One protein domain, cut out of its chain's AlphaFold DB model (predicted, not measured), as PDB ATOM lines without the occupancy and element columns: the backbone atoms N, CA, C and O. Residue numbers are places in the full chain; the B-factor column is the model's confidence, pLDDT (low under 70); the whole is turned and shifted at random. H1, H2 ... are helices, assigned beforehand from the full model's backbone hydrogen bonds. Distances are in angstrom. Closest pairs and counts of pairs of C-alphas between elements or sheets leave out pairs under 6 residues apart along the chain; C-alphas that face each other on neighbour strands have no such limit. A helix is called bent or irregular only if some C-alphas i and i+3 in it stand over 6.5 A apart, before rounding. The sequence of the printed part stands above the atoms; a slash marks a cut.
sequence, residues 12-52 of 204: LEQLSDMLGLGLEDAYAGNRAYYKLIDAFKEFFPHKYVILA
ATOM      1  N   LEU A  12     216.986 205.791 162.728       95.56
ATOM      2  CA  LEU A  12     216.465 206.044 164.073       95.56
ATOM      3  C   LEU A  12     217.599 206.154 165.101       95.56
ATOM      4  O   LEU A  12     217.536 206.988 166.003       95.56
ATOM      5  N   GLU A  13     218.642 205.342 164.957       93.88
ATOM      6  CA  GLU A  13     219.819 205.342 165.825       93.88
ATOM      7  C   GLU A  13     220.595 206.652 165.688       93.88
ATOM      8  O   GLU A  13     220.953 207.249 166.699       93.88
ATOM      9  N   GLN A  14     220.791 207.146 164.460       92.06
ATOM     10  CA  GLN A  14     221.446 208.436 164.220       92.06
ATOM     11  C   GLN A  14     220.652 209.592 164.840       92.06
ATOM     12  O   GLN A  14     221.233 210.441 165.513       92.06
ATOM     13  N   LEU A  15     219.325 209.604 164.670       92.00
ATOM     14  CA  LEU A  15     218.459 210.616 165.280       92.00
ATOM     15  C   LEU A  15     218.483 210.537 166.816       92.00
ATOM     16  O   LEU A  15     218.541 211.561 167.494       92.00
ATOM     17  N   SER A  16     218.471 209.323 167.365       91.38
ATOM     18  CA  SER A  16     218.526 209.086 168.811       91.38
ATOM     19  C   SER A  16     219.864 209.532 169.406       91.38
ATOM     20  O   SER A  16     219.885 210.175 170.452       91.38
ATOM     21  N   ASP A  17     220.978 209.265 168.720       87.56
ATOM     22  CA  ASP A  17     222.309 209.742 169.109       87.56
ATOM     23  C   ASP A  17     222.399 211.277 169.072       87.56
ATOM     24  O   ASP A  17     222.980 211.871 169.984       87.56
ATOM     25  N   MET A  18     221.790 211.928 168.070       86.50
ATOM     26  CA  MET A  18     221.708 213.394 167.993       86.50
ATOM     27  C   MET A  18     220.943 213.997 169.178       86.50
ATOM     28  O   MET A  18     221.359 215.020 169.713       86.50
ATOM     29  N   LEU A  19     219.846 213.366 169.606       87.19
ATOM     30  CA  LEU A  19     219.048 213.816 170.753       87.19
ATOM     31  C   LEU A  19     219.662 213.437 172.111       87.19
ATOM     32  O   LEU A  19     219.311 214.038 173.118       87.19
ATOM     33  N   GLY A  20     220.539 212.433 172.162       83.12
ATOM     34  CA  GLY A  20     221.237 211.998 173.372       83.12
ATOM     35  C   GLY A  20     222.598 212.678 173.529       83.12
ATOM     36  O   GLY A  20     222.704 213.760 174.097       83.12
ATOM     37  N   LEU A  21     223.652 212.028 173.018       68.88
ATOM     38  CA  LEU A  21     225.032 212.534 173.079       68.88
ATOM     39  C   LEU A  21     225.213 213.854 172.314       68.88
ATOM     40  O   LEU A  21     226.068 214.651 172.685       68.88
ATOM     41  N   GLY A  22     224.420 214.098 171.267       65.38
ATOM     42  CA  GLY A  22     224.472 215.333 170.482       65.38
ATOM     43  C   GLY A  22     223.982 216.588 171.215       65.38
ATOM     44  O   GLY A  22     224.241 217.686 170.734       65.38
ATOM     45  N   LEU A  23     223.332 216.452 172.380       70.19
ATOM     46  CA  LEU A  23     222.998 217.581 173.261       70.19
ATOM     47  C   LEU A  23     224.162 218.008 174.165       70.19
ATOM     48  O   LEU A  23     224.070 219.034 174.841       70.19
ATOM     49  N   GLU A  24     225.254 217.239 174.214       76.44
ATOM     50  CA  GLU A  24     226.471 217.716 174.859       76.44
ATOM     51  C   GLU A  24     227.064 218.833 174.004       76.44
ATOM     52  O   GLU A  24     227.667 218.569 172.974       76.44
ATOM     53  N   ASP A  25     226.906 220.081 174.436       80.81
ATOM     54  CA  ASP A  25     227.418 221.265 173.728       80.81
ATOM     55  C   ASP A  25     228.647 221.858 174.440       80.81
ATOM     56  O   ASP A  25     228.870 223.066 174.532       80.81
ATOM     57  N   ALA A  26     229.445 220.972 175.045       87.81
ATOM     58  CA  ALA A  26     230.675 221.365 175.712       87.81
ATOM     59  C   ALA A  26     231.683 221.885 174.679       87.81
ATOM     60  O   ALA A  26     232.042 221.180 173.735       87.81
ATOM     61  N   TYR A  27     232.201 223.094 174.910       89.50
ATOM     62  CA  TYR A  27     233.168 223.747 174.020       89.50
ATOM     63  C   TYR A  27     234.452 222.924 173.805       89.50
ATOM     64  O   TYR A  27     235.049 222.956 172.730       89.50
ATOM     65  N   ALA A  28     234.880 222.169 174.821       90.06
ATOM     66  CA  ALA A  28     236.023 221.265 174.755       90.06
ATOM     67  C   ALA A  28     235.744 219.989 175.563       90.06
ATOM     68  O   ALA A  28     235.086 220.038 176.600       90.06
ATOM     69  N   GLY A  29     236.270 218.851 175.100       85.31
ATOM     70  CA  GLY A  29     236.146 217.571 175.807       85.31
ATOM     71  C   GLY A  29     234.784 216.875 175.666       85.31
ATOM     72  O   GLY A  29     234.446 216.030 176.488       85.31
ATOM     73  N   ASN A  30     234.006 217.220 174.639       87.19
ATOM     74  CA  ASN A  30     232.708 216.612 174.339       87.19
ATOM     75  C   ASN A  30     232.834 215.102 174.025       87.19
ATOM     76  O   ASN A  30     233.679 214.703 173.221       87.19
ATOM     77  N   ARG A  31     231.981 214.243 174.603       88.25
ATOM     78  CA  ARG A  31     232.017 212.789 174.346       88.25
ATOM     79  C   ARG A  31     231.625 212.428 172.915       88.25
ATOM     80  O   ARG A  31     232.199 211.494 172.357       88.25
ATOM     81  N   ALA A  32     230.707 213.174 172.302       87.69
ATOM     82  CA  ALA A  32     230.328 213.002 170.902       87.69
ATOM     83  C   ALA A  32     231.524 213.215 169.963       87.69
ATOM     84  O   ALA A  32     231.676 212.465 168.997       87.69
ATOM     85  N   TYR A  33     232.418 214.162 170.288       88.69
ATOM     86  CA  TYR A  33     233.680 214.334 169.566       88.69
ATOM     87  C   TYR A  33     234.508 213.047 169.627       88.69
ATOM     88  O   TYR A  33     234.808 212.477 168.585       88.69
ATOM     89  N   TYR A  34     234.827 212.536 170.820       89.75
ATOM     90  CA  TYR A  34     235.669 211.339 170.943       89.75
ATOM     91  C   TYR A  34     235.042 210.105 170.283       89.75
ATOM     92  O   TYR A  34     235.731 209.424 169.530       89.75
ATOM     93  N   LYS A  35     233.728 209.885 170.447       90.06
ATOM     94  CA  LYS A  35     232.996 208.800 169.767       90.06
ATOM     95  C   LYS A  35     233.139 208.884 168.241       90.06
ATOM     96  O   LYS A  35     233.380 207.866 167.596       90.06
ATOM     97  N   LEU A  36     233.023 210.084 167.661       89.44
ATOM     98  CA  LEU A  36     233.197 210.293 166.220       89.44
ATOM     99  C   LEU A  36     234.641 210.039 165.771       89.44
ATOM    100  O   LEU A  36     234.860 209.393 164.749       89.44
ATOM    101  N   ILE A  37     235.628 210.538 166.519       91.38
ATOM    102  CA  ILE A  37     237.048 210.358 166.193       91.38
ATOM    103  C   ILE A  37     237.452 208.885 166.279       91.38
ATOM    104  O   ILE A  37     238.180 208.412 165.407       91.38
ATOM    105  N   ASP A  38     236.974 208.163 167.291       90.62
ATOM    106  CA  ASP A  38     237.246 206.736 167.457       90.62
ATOM    107  C   ASP A  38     236.643 205.937 166.298       90.62
ATOM    108  O   ASP A  38     237.367 205.193 165.638       90.62
ATOM    109  N   ALA A  39     235.374 206.189 165.953       90.00
ATOM    110  CA  ALA A  39     234.726 205.569 164.798       90.00
ATOM    111  C   ALA A  39     235.452 205.887 163.478       90.00
ATOM    112  O   ALA A  39     235.632 205.007 162.638       90.00
ATOM    113  N   PHE A  40     235.915 207.127 163.289       89.31
ATOM    114  CA  PHE A  40     236.674 207.514 162.099       89.31
ATOM    115  C   PHE A  40     238.013 206.769 162.007       89.31
ATOM    116  O   PHE A  40     238.367 206.259 160.941       89.31
ATOM    117  N   LYS A  41     238.736 206.650 163.127       88.81
ATOM    118  CA  LYS A  41     240.034 205.963 163.201       88.81
ATOM    119  C   LYS A  41     239.957 204.464 162.931       88.81
ATOM    120  O   LYS A  41     240.965 203.886 162.530       88.81
ATOM    121  N   GLU A  42     238.789 203.841 163.090       87.94
ATOM    122  CA  GLU A  42     238.593 202.444 162.686       87.94
ATOM    123  C   GLU A  42     238.765 202.226 161.178       87.94
ATOM    124  O   GLU A  42     239.126 201.124 160.762       87.94
ATOM    125  N   PHE A  43     238.482 203.247 160.364       86.12
ATOM    126  CA  PHE A  43     238.602 203.193 158.905       86.12
ATOM    127  C   PHE A  43     239.852 203.918 158.412       86.12
ATOM    128  O   PHE A  43     240.559 203.396 157.555       86.12
ATOM    129  N   PHE A  44     240.131 205.091 158.976       86.50
ATOM    130  CA  PHE A  44     241.229 205.964 158.586       86.50
ATOM    131  C   PHE A  44     242.157 206.181 159.789       86.50
ATOM    132  O   PHE A  44     241.947 207.126 160.558       86.50
ATOM    133  N   PRO A  45     243.188 205.338 159.984       83.94
ATOM    134  CA  PRO A  45     244.069 205.368 161.155       83.94
ATOM    135  C   PRO A  45     245.066 206.545 161.138       83.94
ATOM    136  O   PRO A  45     246.243 206.408 161.473       83.94
ATOM    137  N   HIS A  46     244.613 207.742 160.764       87.38
ATOM    138  CA  HIS A  46     245.414 208.955 160.809       87.38
ATOM    139  C   HIS A  46     245.695 209.374 162.255       87.38
ATOM    140  O   HIS A  46     244.820 209.396 163.125       87.38
ATOM    141  N   LYS A  47     246.946 209.778 162.500       89.00
ATOM    142  CA  LYS A  47     247.413 210.237 163.815       89.00
ATOM    143  C   LYS A  47     246.628 211.447 164.332       89.00
ATOM    144  O   LYS A  47     246.388 211.555 165.533       89.00
ATOM    145  N   TYR A  48     246.241 212.343 163.429       90.75
ATOM    146  CA  TYR A  48     245.540 213.583 163.741       90.75
ATOM    147  C   TYR A  48     244.232 213.653 162.964       90.75
ATOM    148  O   TYR A  48     244.193 213.316 161.783       90.75
ATOM    149  N   VAL A  49     243.180 214.128 163.629       91.75
ATOM    150  CA  VAL A  49     241.857 214.324 163.036       91.75
ATOM    151  C   VAL A  49     241.338 215.688 163.480       91.75
ATOM    152  O   VAL A  49     241.350 216.011 164.668       91.75
ATOM    153  N   ILE A  50     240.907 216.493 162.513       92.19
ATOM    154  CA  ILE A  50     240.347 217.828 162.727       92.19
ATOM    155  C   ILE A  50     238.947 217.819 162.130       92.19
ATOM    156  O   ILE A  50     238.781 217.497 160.956       92.19
ATOM    157  N   LEU A  51     237.944 218.166 162.935       92.19
ATOM    158  CA  LEU A  51     236.575 218.278 162.450       92.19
ATOM    159  C   LEU A  51     236.378 219.596 161.699       92.19
ATOM    160  O   LEU A  51     236.899 220.643 162.084       92.19
ATOM    161  N   ALA A  52     235.579 219.533 160.644       95.06
ATOM    162  CA  ALA A  52     235.092 220.683 159.904       95.06
ATOM    163  C   ALA A  52     233.583 220.529 159.706       95.06
ATOM    164  O   ALA A  52     233.076 219.412 159.663       95.06
TER     165      ALA A  52
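AT A GLANCE: This is residues 12 to 52 of the 204 residues of the protein "Beta_elim_lyase domain-containing protein" of Thermogladius calderae (UniProt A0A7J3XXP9). The longest helix, H2, has the other named helix, H1, well off to one side of it, and the two are joined by a looping link, residues 20 to 30; after H2 a tail with no named element, residues 42 to 52, turns and folds back past H2 on the side away from H1. The two helices stand apart, with no packing between them. The printed part has 41 residues, with two named helices in the order H1, H2 and no named strand; the class is all helix, though under half of the residues, 19 of 41, are in named elements. The whole is only just loose, close to compact, with a radius of gyration of the C-alphas of 11.2 A and spans of 29 by 25 by 15 A.

IN THESE COORDINATES: Find C-alpha 31 at (232.017, 212.789, 174.346); from there H2, residues 31 to 41, runs 15.3 A to C-alpha 41 at (240.034, 205.963, 163.201). Then go back to C-alpha 12 at (216.465, 206.044, 164.073), where H1, residues 12 to 19, begins; its first and last C-alphas are 10.6 A apart.

HOW THE PARTS SIT: Look from H2 to H1 and you will find them apart, no C-alpha of the one being within 8 A of the other. In the backbones of H1 and H2, every O i to N i+4 pair is within hydrogen-bond range. Neither helix is bent.

THE WHOLE: The two C-alphas farthest apart, those of Leu 12 and Lys 47, are 31.2 A from each other, and those of Leu 12 and Ala 52, the first and last printed, are 24.1 A apart. The printed part has no cut. The link from H1 to H2, 11 residues, is long. Look at residues 21 to 22 for low confidence, with pLDDT under 70; the mean of the printed part is 87.3.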